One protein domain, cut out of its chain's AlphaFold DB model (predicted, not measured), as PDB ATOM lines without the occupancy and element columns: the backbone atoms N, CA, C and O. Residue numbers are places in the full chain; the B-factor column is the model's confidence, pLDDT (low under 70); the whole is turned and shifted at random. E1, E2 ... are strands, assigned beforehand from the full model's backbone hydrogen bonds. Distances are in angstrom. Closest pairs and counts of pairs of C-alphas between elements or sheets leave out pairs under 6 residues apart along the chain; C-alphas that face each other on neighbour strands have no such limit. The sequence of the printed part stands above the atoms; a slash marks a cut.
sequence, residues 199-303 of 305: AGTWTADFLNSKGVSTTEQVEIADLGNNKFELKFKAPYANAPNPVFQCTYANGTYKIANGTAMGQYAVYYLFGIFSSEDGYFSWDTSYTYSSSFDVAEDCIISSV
ATOM      1  N   ALA A 199     217.518 191.298 216.313       81.31
ATOM      2  CA  ALA A 199     217.377 192.100 217.515       81.31
ATOM      3  C   ALA A 199     215.896 192.270 217.865       81.31
ATOM      4  O   ALA A 199     215.088 192.644 217.018       81.31
ATOM      5  N   GLY A 200     215.544 192.018 219.120       81.69
ATOM      6  CA  GLY A 200     214.166 192.124 219.572       81.69
ATOM      7  C   GLY A 200     213.824 191.152 220.686       81.69
ATOM      8  O   GLY A 200     214.683 190.485 221.262       81.69
ATOM      9  N   THR A 201     212.536 191.093 221.004       86.25
ATOM     10  CA  THR A 201     212.001 190.182 222.015       86.25
ATOM     11  C   THR A 201     211.417 188.953 221.331       86.25
ATOM     12  O   THR A 201     210.546 189.077 220.474       86.25
ATOM     13  N   TRP A 202     211.884 187.775 221.733       84.38
ATOM     14  CA  TRP A 202     211.489 186.489 221.170       84.38
ATOM     15  C   TRP A 202     210.982 185.550 222.262       84.38
ATOM     16  O   TRP A 202     211.340 185.681 223.432       84.38
ATOM     17  N   THR A 203     210.179 184.562 221.872       86.12
ATOM     18  CA  THR A 203     209.839 183.434 222.748       86.12
ATOM     19  C   THR A 203     210.803 182.295 222.448       86.12
ATOM     20  O   THR A 203     210.812 181.781 221.334       86.12
ATOM     21  N   ALA A 204     211.636 181.931 223.417       84.44
ATOM     22  CA  ALA A 204     212.531 180.789 223.329       84.44
ATOM     23  C   ALA A 204     211.837 179.538 223.869       84.44
ATOM     24  O   ALA A 204     211.387 179.543 225.016       84.44
ATOM     25  N   ASP A 205     211.826 178.468 223.077       83.81
ATOM     26  CA  ASP A 205     211.355 177.141 223.475       83.81
ATOM     27  C   ASP A 205     212.558 176.237 223.774       83.81
ATOM     28  O   ASP A 205     213.456 176.079 222.944       83.81
ATOM     29  N   PHE A 206     212.612 175.650 224.970       80.31
ATOM     30  CA  PHE A 206     213.749 174.833 225.403       80.31
ATOM     31  C   PHE A 206     213.351 173.774 226.435       80.31
ATOM     32  O   PHE A 206     212.290 173.829 227.058       80.31
ATOM     33  N   LEU A 207     214.222 172.782 226.634       82.44
ATOM     34  CA  LEU A 207     214.067 171.791 227.696       82.44
ATOM     35  C   LEU A 207     214.701 172.310 228.987       82.44
ATOM     36  O   LEU A 207     215.870 172.692 229.009       82.44
ATOM     37  N   ASN A 208     213.953 172.282 230.087       81.19
ATOM     38  CA  ASN A 208     214.526 172.569 231.399       81.19
ATOM     39  C   ASN A 208     215.388 171.398 231.916       81.19
ATOM     40  O   ASN A 208     215.463 170.331 231.309       81.19
ATOM     41  N   SER A 209     215.983 171.555 233.102       75.12
ATOM     42  CA  SER A 209     216.839 170.534 233.734       75.12
ATOM     43  C   SER A 209     216.159 169.188 234.024       75.12
ATOM     44  O   SER A 209     216.833 168.229 234.391       75.12
ATOM     45  N   LYS A 210     214.832 169.095 233.875       81.81
ATOM     46  CA  LYS A 210     214.047 167.860 234.014       81.81
ATOM     47  C   LYS A 210     213.638 167.263 232.663       81.81
ATOM     48  O   LYS A 210     212.847 166.325 232.645       81.81
ATOM     49  N   GLY A 211     214.121 167.818 231.551       81.88
ATOM     50  CA  GLY A 211     213.749 167.392 230.201       81.88
ATOM     51  C   GLY A 211     212.320 167.776 229.806       81.88
ATOM     52  O   GLY A 211     211.752 167.157 228.913       81.88
ATOM     53  N   VAL A 212     211.712 168.760 230.476       85.94
ATOM     54  CA  VAL A 212     210.356 169.232 230.158       85.94
ATOM     55  C   VAL A 212     210.448 170.462 229.262       85.94
ATOM     56  O   VAL A 212     211.167 171.404 229.606       85.94
ATOM     57  N   SER A 213     209.704 170.456 228.152       87.44
ATOM     58  CA  SER A 213     209.583 171.612 227.257       87.44
ATOM     59  C   SER A 213     208.927 172.787 227.979       87.44
ATOM     60  O   SER A 213     207.884 172.637 228.618       87.44
ATOM     61  N   THR A 214     209.570 173.943 227.908       87.12
ATOM     62  CA  THR A 214     209.136 175.197 228.513       87.12
ATOM     63  C   THR A 214     209.453 176.347 227.571       87.12
ATOM     64  O   THR A 214     210.280 176.207 226.671       87.12
ATOM     65  N   THR A 215     208.808 177.487 227.804       88.94
ATOM     66  CA  THR A 215     209.014 178.699 227.015       88.94
ATOM     67  C   THR A 215     209.411 179.862 227.917       88.94
ATOM     68  O   THR A 215     208.989 179.930 229.078       88.94
ATOM     69  N   GLU A 216     210.231 180.782 227.416       88.81
ATOM     70  CA  GLU A 216     210.496 182.052 228.091       88.81
ATOM     71  C   GLU A 216     210.735 183.198 227.106       88.81
ATOM     72  O   GLU A 216     211.065 182.973 225.946       88.81
ATOM     73  N   GLN A 217     210.556 184.440 227.560       88.38
ATOM     74  CA  GLN A 217     210.945 185.601 226.761       88.38
ATOM     75  C   GLN A 217     212.463 185.771 226.821       88.38
ATOM     76  O   GLN A 217     213.030 185.870 227.912       88.38
ATOM     77  N   VAL A 218     213.094 185.846 225.655       88.75
ATOM     78  CA  VAL A 218     214.506 186.184 225.485       88.75
ATOM     79  C   VAL A 218     214.607 187.515 224.750       88.75
ATOM     80  O   VAL A 218     213.926 187.747 223.752       88.75
ATOM     81  N   GLU A 219     215.451 188.408 225.249       90.75
ATOM     82  CA  GLU A 219     215.791 189.644 224.549       90.75
ATOM     83  C   GLU A 219     217.098 189.423 223.790       90.75
ATOM     84  O   GLU A 219     218.126 189.106 224.390       90.75
ATOM     85  N   ILE A 220     217.056 189.581 222.471       88.12
ATOM     86  CA  ILE A 220     218.226 189.525 221.604       88.12
ATOM     87  C   ILE A 220     218.673 190.957 221.327       88.12
ATOM     88  O   ILE A 220     217.929 191.741 220.738       88.12
ATOM     89  N   ALA A 221     219.891 191.302 221.734       89.44
ATOM     90  CA  ALA A 221     220.518 192.570 221.382       89.44
ATOM     91  C   ALA A 221     221.580 192.350 220.301       89.44
ATOM     92  O   ALA A 221     222.446 191.488 220.449       89.44
ATOM     93  N   ASP A 222     221.524 193.136 219.227       86.94
ATOM     94  CA  ASP A 222     222.579 193.184 218.213       86.94
ATOM     95  C   ASP A 222     223.698 194.126 218.676       86.94
ATOM     96  O   ASP A 222     223.463 195.293 219.001       86.94
ATOM     97  N   LEU A 223     224.920 193.601 218.737       88.75
ATOM     98  CA  LEU A 223     226.125 194.346 219.100       88.75
ATOM     99  C   LEU A 223     226.928 194.803 217.868       88.75
ATOM    100  O   LEU A 223     228.001 195.400 218.009       88.75
ATOM    101  N   GLY A 224     226.447 194.506 216.662       85.06
ATOM    102  CA  GLY A 224     227.150 194.702 215.404       85.06
ATOM    103  C   GLY A 224     228.287 193.699 215.193       85.06
ATOM    104  O   GLY A 224     228.643 192.902 216.064       85.06
ATOM    105  N   ASN A 225     228.899 193.733 214.004       85.81
ATOM    106  CA  ASN A 225     229.998 192.831 213.621       85.81
ATOM    107  C   ASN A 225     229.667 191.338 213.829       85.81
ATOM    108  O   ASN A 225     230.524 190.559 214.253       85.81
ATOM    109  N   ASN A 226     228.418 190.959 213.535       82.81
ATOM    110  CA  ASN A 226     227.869 189.616 213.718       82.81
ATOM    111  C   ASN A 226     227.943 189.088 215.162       82.81
ATOM    112  O   ASN A 226     228.174 187.895 215.377       82.81
ATOM    113  N   LYS A 227     227.786 189.963 216.157       87.06
ATOM    114  CA  LYS A 227     227.738 189.597 217.575       87.06
ATOM    115  C   LYS A 227     226.374 189.933 218.151       87.06
ATOM    116  O   LYS A 227     225.854 191.011 217.900       87.06
ATOM    117  N   PHE A 228     225.843 189.029 218.962       87.69
ATOM    118  CA  PHE A 228     224.536 189.170 219.588       87.69
ATOM    119  C   PHE A 228     224.603 188.776 221.059       87.69
ATOM    120  O   PHE A 228     225.378 187.901 221.443       87.69
ATOM    121  N   GLU A 229     223.749 189.381 221.871       90.31
ATOM    122  CA  GLU A 229     223.514 188.986 223.256       90.31
ATOM    123  C   GLU A 229     222.112 188.416 223.393       90.31
ATOM    124  O   GLU A 229     221.141 189.108 223.106       90.31
ATOM    125  N   LEU A 230     222.005 187.178 223.867       88.75
ATOM    126  CA  LEU A 230     220.734 186.562 224.240       88.75
ATOM    127  C   LEU A 230     220.562 186.710 225.750       88.75
ATOM    128  O   LEU A 230     221.286 186.085 226.527       88.75
ATOM    129  N   LYS A 231     219.628 187.558 226.173       90.12
ATOM    130  CA  LYS A 231     219.348 187.843 227.581       90.12
ATOM    131  C   LYS A 231     218.114 187.060 228.013       90.12
ATOM    132  O   LYS A 231     216.995 187.388 227.616       90.12
ATOM    133  N   PHE A 232     218.319 186.038 228.835       87.44
ATOM    134  CA  PHE A 232     217.231 185.241 229.405       87.44
ATOM    135  C   PHE A 232     216.788 185.811 230.746       87.44
ATOM    136  O   PHE A 232     217.504 186.590 231.379       87.44
ATOM    137  N   LYS A 233     215.602 185.425 231.214       85.44
ATOM    138  CA  LYS A 233     215.107 185.915 232.495       85.44
ATOM    139  C   LYS A 233     215.891 185.277 233.641       85.44
ATOM    140  O   LYS A 233     216.138 184.075 233.663       85.44
ATOM    141  N   ALA A 234     216.253 186.079 234.640       78.62
ATOM    142  CA  ALA A 234     216.860 185.547 235.852       78.62
ATOM    143  C   ALA A 234     215.938 184.494 236.515       78.62
ATOM    144  O   ALA A 234     214.739 184.745 236.686       78.62
ATOM    145  N   PRO A 235     216.476 183.342 236.963       69.75
ATOM    146  CA  PRO A 235     215.667 182.259 237.527       69.75
ATOM    147  C   PRO A 235     215.077 182.572 238.918       69.75
ATOM    148  O   PRO A 235     214.354 181.754 239.482       69.75
ATOM    149  N   TYR A 236     215.373 183.741 239.495       72.75
ATOM    150  CA  TYR A 236     214.842 184.210 240.777       72.75
ATOM    151  C   TYR A 236     214.808 185.746 240.826       72.75
ATOM    152  O   TYR A 236     215.485 186.434 240.062       72.75
ATOM    153  N   ALA A 237     213.994 186.293 241.734       72.88
ATOM    154  CA  ALA A 237     213.797 187.735 241.865       72.88
ATOM    155  C   ALA A 237     215.094 188.469 242.260       72.88
ATOM    156  O   ALA A 237     215.848 187.996 243.110       72.88
ATOM    157  N   ASN A 238     215.296 189.663 241.692       73.44
ATOM    158  CA  ASN A 238     216.410 190.582 241.974       73.44
ATOM    159  C   ASN A 238     217.816 190.108 241.544       73.44
ATOM    160  O   ASN A 238     218.803 190.691 241.990       73.44
ATOM    161  N   ALA A 239     217.930 189.097 240.677       76.50
ATOM    162  CA  ALA A 239     219.188 188.800 239.987       76.50
ATOM    163  C   ALA A 239     219.306 189.524 238.643       76.50
ATOM    164  O   ALA A 239     218.282 189.775 238.003       76.50
ATOM    165  N   PRO A 240     220.538 189.801 238.177       81.38
ATOM    166  CA  PRO A 240     220.744 190.188 236.793       81.38
ATOM    167  C   PRO A 240     220.402 189.015 235.866       81.38
ATOM    168  O   PRO A 240     220.659 187.848 236.172       81.38
ATOM    169  N   ASN A 241     219.824 189.349 234.718       86.12
ATOM    170  CA  ASN A 241     219.519 188.397 233.661       86.12
ATOM    171  C   ASN A 241     220.812 187.765 233.120       86.12
ATOM    172  O   ASN A 241     221.760 188.506 232.841       86.12
ATOM    173  N   PRO A 242     220.882 186.432 232.966       86.88
ATOM    174  CA  PRO A 242     222.004 185.804 232.288       86.88
ATOM    175  C   PRO A 242     222.043 186.208 230.807       86.88
ATOM    176  O   PRO A 242     221.018 186.228 230.124       86.88
ATOM    177  N   VAL A 243     223.243 186.514 230.323       89.56
ATOM    178  CA  VAL A 243     223.544 186.996 228.975       89.56
ATOM    179  C   VAL A 243     224.447 185.995 228.267       89.56
ATOM    180  O   VAL A 243     225.578 185.746 228.684       89.56
ATOM    181  N   PHE A 244     223.958 185.443 227.165       87.25
ATOM    182  CA  PHE A 244     224.697 184.526 226.314       87.25
ATOM    183  C   PHE A 244     225.275 185.295 225.133       87.25
ATOM    184  O   PHE A 244     224.546 185.825 224.295       87.25
ATOM    185  N   GLN A 245     226.602 185.342 225.074       88.00
ATOM    186  CA  GLN A 245     227.336 185.980 223.989       88.00
ATOM    187  C   GLN A 245     227.361 185.049 222.779       88.00
ATOM    188  O   GLN A 245     227.892 183.936 222.849       88.00
ATOM    189  N   CYS A 246     226.797 185.518 221.672       86.44
ATOM    190  CA  CYS A 246     226.647 184.763 220.441       86.44
ATOM    191  C   CYS A 246     227.411 185.436 219.301       86.44
ATOM    192  O   CYS A 246     227.435 186.660 219.180       86.44
ATOM    193  N   THR A 247     227.998 184.634 218.418       86.31
ATOM    194  CA  THR A 247     228.565 185.109 217.148       86.31
ATOM    195  C   THR A 247     227.873 184.432 215.982       86.31
ATOM    196  O   THR A 247     227.663 183.221 216.038       86.31
ATOM    197  N   TYR A 248     227.594 185.170 214.913       79.19
ATOM    198  CA  TYR A 248     227.044 184.633 213.674       79.19
ATOM    199  C   TYR A 248     228.091 184.639 212.562       79.19
ATOM    200  O   TYR A 248     228.749 185.642 212.295       79.19
ATOM    201  N   ALA A 249     228.268 183.510 211.891       73.25
ATOM    202  CA  ALA A 249     229.094 183.440 210.695       73.25
ATOM    203  C   ALA A 249     228.605 182.307 209.800       73.25
ATOM    204  O   ALA A 249     228.332 181.211 210.286       73.25
ATOM    205  N   ASN A 250     228.542 182.557 208.489       66.31
ATOM    206  CA  ASN A 250     228.230 181.545 207.475       66.31
ATOM    207  C   ASN A 250     226.950 180.737 207.788       66.31
ATOM    208  O   ASN A 250     226.963 179.511 207.725       66.31
ATOM    209  N   GLY A 251     225.863 181.405 208.192       65.56
ATOM    210  CA  GLY A 251     224.592 180.729 208.497       65.56
ATOM    211  C   GLY A 251     224.544 180.003 209.846       65.56
ATOM    212  O   GLY A 251     223.565 179.320 210.128       65.56
ATOM    213  N   THR A 252     225.580 180.130 210.684       70.44
ATOM    214  CA  THR A 252     225.692 179.423 211.968       70.44
ATOM    215  C   THR A 252     225.881 180.397 213.128       70.44
ATOM    216  O   THR A 252     226.777 181.244 213.091       70.44
ATOM    217  N   TYR A 253     225.079 180.243 214.181       76.81
ATOM    218  CA  TYR A 253     225.269 180.899 215.475       76.81
ATOM    219  C   TYR A 253     226.158 180.048 216.361       76.81
ATOM    220  O   TYR A 253     226.039 178.824 216.378       76.81
ATOM    221  N   LYS A 254     227.044 180.704 217.108       84.12
ATOM    222  CA  LYS A 254     227.959 180.052 218.041       84.12
ATOM    223  C   LYS A 254     227.929 180.712 219.402       84.12
ATOM    224  O   LYS A 254     227.980 181.936 219.481       84.12
ATOM    225  N   ILE A 255     227.936 179.892 220.448       86.19
ATOM    226  CA  ILE A 255     228.077 180.309 221.844       86.19
ATOM    227  C   ILE A 255     229.342 179.660 222.400       86.19
ATOM    228  O   ILE A 255     229.521 178.444 222.309       86.19
ATOM    229  N   ALA A 256     230.239 180.470 222.959       84.31
ATOM    230  CA  ALA A 256     231.463 179.972 223.575       84.31
ATOM    231  C   ALA A 256     231.172 179.350 224.948       84.31
ATOM    232  O   ALA A 256     230.455 179.934 225.767       84.31
ATOM    233  N   ASN A 257     231.752 178.180 225.217       85.94
ATOM    234  CA  ASN A 257     231.652 177.546 226.526       85.94
ATOM    235  C   ASN A 257     232.483 178.295 227.574       85.94
ATOM    236  O   ASN A 257     233.399 179.045 227.230       85.94
ATOM    237  N   GLY A 258     232.182 178.094 228.860       82.31
ATOM    238  CA  GLY A 258     232.997 178.623 229.960       82.31
ATOM    239  C   GLY A 258     233.101 180.153 230.002       82.31
ATOM    240  O   GLY A 258     233.962 180.696 230.692       82.31
ATOM    241  N   THR A 259     232.237 180.868 229.275       84.69
ATOM    242  CA  THR A 259     232.174 182.334 229.292       84.69
ATOM    243  C   THR A 259     231.232 182.791 230.403       84.69
ATOM    244  O   THR A 259     230.189 182.174 230.631       84.69
ATOM    245  N   ALA A 260     231.607 183.855 231.118       86.50
ATOM    246  CA  ALA A 260     230.766 184.425 232.165       86.50
ATOM    247  C   ALA A 260     229.484 185.008 231.548       86.50
ATOM    248  O   ALA A 260     229.549 185.851 230.658       86.50
ATOM    249  N   MET A 261     228.332 184.566 232.044       86.81
ATOM    250  CA  MET A 261     226.998 184.953 231.567       86.81
ATOM    251  C   MET A 261     226.318 185.960 232.490       86.81
ATOM    252  O   MET A 261     225.221 186.421 232.216       86.81
ATOM    253  N   GLY A 262     226.925 186.294 233.623       83.50
ATOM    254  CA  GLY A 262     226.338 187.200 234.602       83.50
ATOM    255  C   GLY A 262     226.786 186.854 236.010       83.50
ATOM    256  O   GLY A 262     227.774 186.141 236.203       83.50
ATOM    257  N   GLN A 263     226.060 187.364 237.001       81.00
ATOM    258  CA  GLN A 263     226.371 187.150 238.410       81.00
ATOM    259  C   GLN A 263     225.137 186.738 239.210       81.00
ATOM    260  O   GLN A 263     224.032 187.206 238.966       81.00
ATOM    261  N   TYR A 264     225.349 185.902 240.219       76.06
ATOM    262  CA  TYR A 264     224.409 185.661 241.302       76.06
ATOM    263  C   TYR A 264     225.048 186.079 242.621       76.06
ATOM    264  O   TYR A 264     225.975 185.424 243.100       76.06
ATOM    265  N   ALA A 265     224.537 187.155 243.223       78.69
ATOM    266  CA  ALA A 265     225.148 187.773 244.396       78.69
ATOM    267  C   ALA A 265     226.640 188.075 244.142       78.69
ATOM    268  O   ALA A 265     226.950 188.978 243.373       78.69
ATOM    269  N   VAL A 266     227.552 187.317 244.753       82.50
ATOM    270  CA  VAL A 266     229.010 187.467 244.584       82.50
ATOM    271  C   VAL A 266     229.631 186.441 243.626       82.50
ATOM    272  O   VAL A 266     230.832 186.489 243.376       82.50
ATOM    273  N   TYR A 267     228.841 185.499 243.104       83.12
ATOM    274  CA  TYR A 267     229.310 184.420 242.236       83.12
ATOM    275  C   TYR A 267     229.096 184.760 240.765       83.12
ATOM    276  O   TYR A 267     228.069 185.322 240.398       83.12
ATOM    277  N   TYR A 268     230.032 184.365 239.909       84.62
ATOM    278  CA  TYR A 268     229.837 184.408 238.463       84.62
ATOM    279  C   TYR A 268     229.039 183.193 237.989       84.62
ATOM    280  O   TYR A 268     229.253 182.074 238.455       84.62
ATOM    281  N   LEU A 269     228.131 183.427 237.045       83.06
ATOM    282  CA  LEU A 269     227.413 182.386 236.322       83.06
ATOM    283  C   LEU A 269     228.181 182.060 235.044       83.06
ATOM    284  O   LEU A 269     228.584 182.969 234.321       83.06
ATOM    285  N   PHE A 270     228.358 180.774 234.761       85.06
ATOM    286  CA  PHE A 270     229.029 180.282 233.561       85.06
ATOM    287  C   PHE A 270     228.164 179.238 232.867       85.06
ATOM    288  O   PHE A 270     227.450 178.478 233.524       85.06
ATOM    289  N   GLY A 271     228.274 179.183 231.544       79.62
ATOM    290  CA  GLY A 271     227.734 178.082 230.758       79.62
ATOM    291  C   GLY A 271     228.539 176.812 230.960       79.62
ATOM    292  O   GLY A 271     229.765 176.863 231.064       79.62
ATOM    293  N   ILE A 272     227.836 175.688 230.984       82.81
ATOM    294  CA  ILE A 272     228.417 174.352 230.922       82.81
ATOM    295  C   ILE A 272     227.683 173.623 229.807       82.81
ATOM    296  O   ILE A 272     226.452 173.637 229.768       82.81
ATOM    297  N   PHE A 273     228.432 172.985 228.916       82.69
ATOM    298  CA  PHE A 273     227.856 172.183 227.844       82.69
ATOM    299  C   PHE A 273     227.948 170.703 228.188       82.69
ATOM    300  O   PHE A 273     228.947 170.253 228.755       82.69
ATOM    301  N   SER A 274     226.895 169.962 227.845       80.19
ATOM    302  CA  SER A 274     226.852 168.506 227.934       80.19
ATOM    303  C   SER A 274     226.908 167.887 226.542       80.19
ATOM    304  O   SER A 274     226.189 168.340 225.653       80.19
ATOM    305  N   SER A 275     227.706 166.838 226.361       78.56
ATOM    306  CA  SER A 275     227.638 165.992 225.166       78.56
ATOM    307  C   SER A 275     226.428 165.050 225.218       78.56
ATOM    308  O   SER A 275     225.864 164.817 226.289       78.56
ATOM    309  N   GLU A 276     226.069 164.445 224.081       77.06
ATOM    310  CA  GLU A 276     225.035 163.394 224.014       77.06
ATOM    311  C   GLU A 276     225.350 162.205 224.941       77.06
ATOM    312  O   GLU A 276     224.453 161.643 225.565       77.06
ATOM    313  N   ASP A 277     226.637 161.891 225.114       82.81
ATOM    314  CA  ASP A 277     227.123 160.851 226.033       82.81
ATOM    315  C   ASP A 277     227.064 161.245 227.528       82.81
ATOM    316  O   ASP A 277     227.487 160.477 228.393       82.81
ATOM    317  N   GLY A 278     226.573 162.446 227.857       80.31
ATOM    318  CA  GLY A 278     226.395 162.915 229.234       80.31
ATOM    319  C   GLY A 278     227.649 163.493 229.902       80.31
ATOM    320  O   GLY A 278     227.646 163.698 231.117       80.31
ATOM    321  N   TYR A 279     228.716 163.776 229.147       83.25
ATOM    322  CA  TYR A 279     229.896 164.459 229.683       83.25
ATOM    323  C   TYR A 279     229.675 165.962 229.737       83.25
ATOM    324  O   TYR A 279     229.273 166.564 228.747       83.25
ATOM    325  N   PHE A 280     230.010 166.575 230.869       85.19
ATOM    326  CA  PHE A 280     229.966 168.022 231.048       85.19
ATOM    327  C   PHE A 280     231.357 168.628 230.874       85.19
ATOM    328  O   PHE A 280     232.342 168.085 231.376       85.19
ATOM    329  N   SER A 281     231.436 169.778 230.209       84.50
ATOM    330  CA  SER A 281     232.680 170.525 230.040       84.50
ATOM    331  C   SER A 281     232.471 172.017 230.281       84.50
ATOM    332  O   SER A 281     231.443 172.579 229.904       84.50
ATOM    333  N   TRP A 282     233.483 172.660 230.862       85.31
ATOM    334  CA  TRP A 282     233.637 174.116 230.977       85.31
ATOM    335  C   TRP A 282     234.838 174.632 230.166       85.31
ATOM    336  O   TRP A 282     235.230 175.789 230.303       85.31
ATOM    337  N   ASP A 283     235.469 173.768 229.364       85.69
ATOM    338  CA  ASP A 283     236.615 174.136 228.535       85.69
ATOM    339  C   ASP A 283     236.159 175.091 227.422       85.69
ATOM    340  O   ASP A 283     235.228 174.796 226.668       85.69
ATOM    341  N   THR A 284     236.820 176.246 227.353       85.00
ATOM    342  CA  THR A 284     236.503 177.360 226.453       85.00
ATOM    343  C   THR A 284     236.821 177.067 224.987       85.00
ATOM    344  O   THR A 284     236.419 177.832 224.113       85.00
ATOM    345  N   SER A 285     237.523 175.968 224.697       84.19
ATOM    346  CA  SER A 285     237.734 175.477 223.333       84.19
ATOM    347  C   SER A 285     236.477 174.853 222.721       84.19
ATOM    348  O   SER A 285     236.375 174.774 221.496       84.19
ATOM    349  N   TYR A 286     235.500 174.454 223.543       84.44
ATOM    350  CA  TYR A 286     234.212 173.985 223.048       84.44
ATOM    351  C   TYR A 286     233.294 175.160 222.708       84.44
ATOM    352  O   TYR A 286     233.160 176.133 223.452       84.44
ATOM    353  N   THR A 287     232.606 175.037 221.577       82.19
ATOM    354  CA  THR A 287     231.572 175.976 221.148       82.19
ATOM    355  C   THR A 287     230.302 175.214 220.862       82.19
ATOM    356  O   THR A 287     230.341 174.206 220.161       82.19
ATOM    357  N   TYR A 288     229.188 175.747 221.325       77.62
ATOM    358  CA  TYR A 288     227.875 175.293 220.915       77.62
ATOM    359  C   TYR A 288     227.522 175.960 219.592       77.62
ATOM    360  O   TYR A 288     227.685 177.177 219.484       77.62
ATOM    361  N   SER A 289     227.108 175.194 218.580       77.38
ATOM    362  CA  SER A 289     226.793 175.739 217.255       77.38
ATOM    363  C   SER A 289     225.399 175.320 216.796       77.38
ATOM    364  O   SER A 289     224.979 174.188 217.012       77.38
ATOM    365  N   SER A 290     224.695 176.217 216.109       66.81
ATOM    366  CA  SER A 290     223.453 175.872 215.413       66.81
ATOM    367  C   SER A 290     223.295 176.645 214.121       66.81
ATOM    368  O   SER A 290     223.609 177.834 214.053       66.81
ATOM    369  N   SER A 291     222.759 175.971 213.110       62.81
ATOM    370  CA  SER A 291     222.124 176.623 211.968       62.81
ATOM    371  C   SER A 291     220.720 177.082 212.351       62.81
ATOM    372  O   SER A 291     220.111 176.515 213.263       62.81
ATOM    373  N   PHE A 292     220.207 178.093 211.661       64.19
ATOM    374  CA  PHE A 292     218.782 178.393 211.685       64.19
ATOM    375  C   PHE A 292     218.106 177.731 210.500       64.19
ATOM    376  O   PHE A 292     218.535 177.934 209.367       64.19
ATOM    377  N   ASP A 293     217.033 177.000 210.772       61.41
ATOM    378  CA  ASP A 293     215.983 176.796 209.786       61.41
ATOM    379  C   ASP A 293     214.859 177.771 210.112       61.41
ATOM    380  O   ASP A 293     214.319 177.770 211.223       61.41
ATOM    381  N   VAL A 294     214.541 178.630 209.144       65.06
ATOM    382  CA  VAL A 294     213.361 179.488 209.209       65.06
ATOM    383  C   VAL A 294     212.243 178.757 208.497       65.06
ATOM    384  O   VAL A 294     212.335 178.500 207.298       65.06
ATOM    385  N   ALA A 295     211.203 178.405 209.241       66.25
ATOM    386  CA  ALA A 295     209.988 177.854 208.669       66.25
ATOM    387  C   ALA A 295     209.063 178.972 208.144       66.25
ATOM    388  O   ALA A 295     209.246 180.160 208.417       66.25
ATOM    389  N   GLU A 296     208.058 178.594 207.350       72.50
ATOM    390  CA  GLU A 296     207.087 179.520 206.735       72.50
ATOM    391  C   GLU A 296     206.278 180.319 207.769       72.50
ATOM    392  O   GLU A 296     205.868 181.448 207.510       72.50
ATOM    393  N   ASP A 297     206.091 179.750 208.957       68.06
ATOM    394  CA  ASP A 297     205.455 180.371 210.121       68.06
ATOM    395  C   ASP A 297     206.397 181.300 210.909       68.06
ATOM    396  O   ASP A 297     206.029 181.794 211.973       68.06
ATOM    397  N   CYS A 298     207.595 181.564 210.378       59.88
ATOM    398  CA  CYS A 298     208.651 182.348 211.015       59.88
ATOM    399  C   CYS A 298     209.154 181.749 212.335       59.88
ATOM    400  O   CYS A 298     209.801 182.453 213.115       59.88
ATOM    401  N   ILE A 299     208.905 180.457 212.584       64.31
ATOM    402  CA  ILE A 299     209.584 179.748 213.660       64.31
ATOM    403  C   ILE A 299     211.042 179.581 213.251       64.31
ATOM    404  O   ILE A 299     211.373 178.973 212.231       64.31
ATOM    405  N   ILE A 300     211.913 180.140 214.083       63.81
ATOM    406  CA  ILE A 300     213.347 179.927 213.997       63.81
ATOM    407  C   ILE A 300     213.641 178.681 214.821       63.81
ATOM    408  O   ILE A 300     213.595 178.711 216.050       63.81
ATOM    409  N   SER A 301     213.928 177.581 214.137       59.50
ATOM    410  CA  SER A 301     214.369 176.359 214.796       59.50
ATOM    411  C   SER A 301     215.888 176.261 214.744       59.50
ATOM    412  O   SER A 301     216.525 176.512 213.718       59.50
ATOM    413  N   SER A 302     216.475 175.914 215.882       55.50
ATOM    414  CA  SER A 302     217.890 175.611 216.021       55.50
ATOM    415  C   SER A 302     218.043 174.125 216.324       55.50
ATOM    416  O   SER A 302     217.625 173.634 217.374       55.50
ATOM    417  N   VAL A 303     218.629 173.383 215.382       49.56
ATOM    418  CA  VAL A 303     219.082 172.013 215.640       49.56
ATOM    419  C   VAL A 303     220.507 172.103 216.148       49.56
ATOM    420  O   VAL A 303     221.466 172.254 215.390       49.56
TER     421      VAL A 303
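AT A GLANCE: This is residues 199 to 303 of the 305 residues of an uncharacterized protein of Bacteroides faecis (UniProt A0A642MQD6). One antiparallel sheet of seven strands is curled like part of a barrel and left open, its edge strands E1 and E9 apart, and a small second sheet, the hairpin of E6 and E7, lies beyond one end of it, near the first residue of E4. The link between E7 and E8 makes a long loop, residues 271 to 286, with a short pairing of its own. The printed part has 105 residues with nine named strands, E1 to E9 in number order along the chain, and no named helix; its class is all strand. The larger sheet runs E1, E2, E3, E4, E5, E8, E9. The whole is compact, with a radius of gyration of the C-alphas of 14.3 A, and rounded, spanning 43 by 34 by 32 A.

IN THESE COORDINATES: In the larger sheet, E1 is residues 200 to 207, 21.9 A long, with C-alpha 200 at (214.166, 192.124, 219.572). E2, the longest strand by residues, is residues 213 to 224, 31.3 A long, and bends by 57 degrees at residue 216. E3 is residues 227 to 231, E4 residues 243 to 249 over 19.4 A, and E5 residues 252 to 256. E8 is residues 287 to 294, 22.1 A long, and E9 is residues 300 to 303, with C-alpha 303 at (219.082, 172.013, 215.640). In the small sheet, E6 is residues 260 to 264, with C-alpha 260 at (230.766, 184.425, 232.165), and E7 is residues 267 to 270.

HOW THE PARTS SIT: E1 to E5 form a meander, each strand the antiparallel neighbour of the one before. From edge to edge the larger sheet's strand lines turn by 37 degrees and the way across it turns by 212 degrees; it is strongly twisted. In the hairpin of E1 and E2, N 202 and O 218 are 2.9 A apart, within hydrogen-bond range. Likewise N 221 and O 229 are 2.9 A apart between E2 and E3, N 244 and O 230 2.8 A between E3 and E4, and N 254 and O 247 2.8 A between E4 and E5. The pairing of E8 is staggered: residues 287 to 291 pair with E5, where N 253 and O 290 are 2.8 A apart, and residues 291 to 294 with E9, where N 301 and O 293 are 2.9 A apart. In the hairpin of E6 and E7, N 261 and O 269 are 2.8 A apart. The closest C-alphas of E4 and E6 are those of Val 243 and Met 261, 4.8 A apart.

THE WHOLE: The two C-alphas farthest apart, those of Val 266 and Glu 296, are 44.5 A from each other. The printed part has no cut. The links E3 to E4, 11 residues, and E7 to E8, 16 residues, are long; in the latter, residues 273 to 274 pair with residues 280 to 281, antiparallel. The mean pLDDT of the printed part is 80.2; residue 235, residues 250 to 251, 290 to 295 and 297 to 303 are under 70.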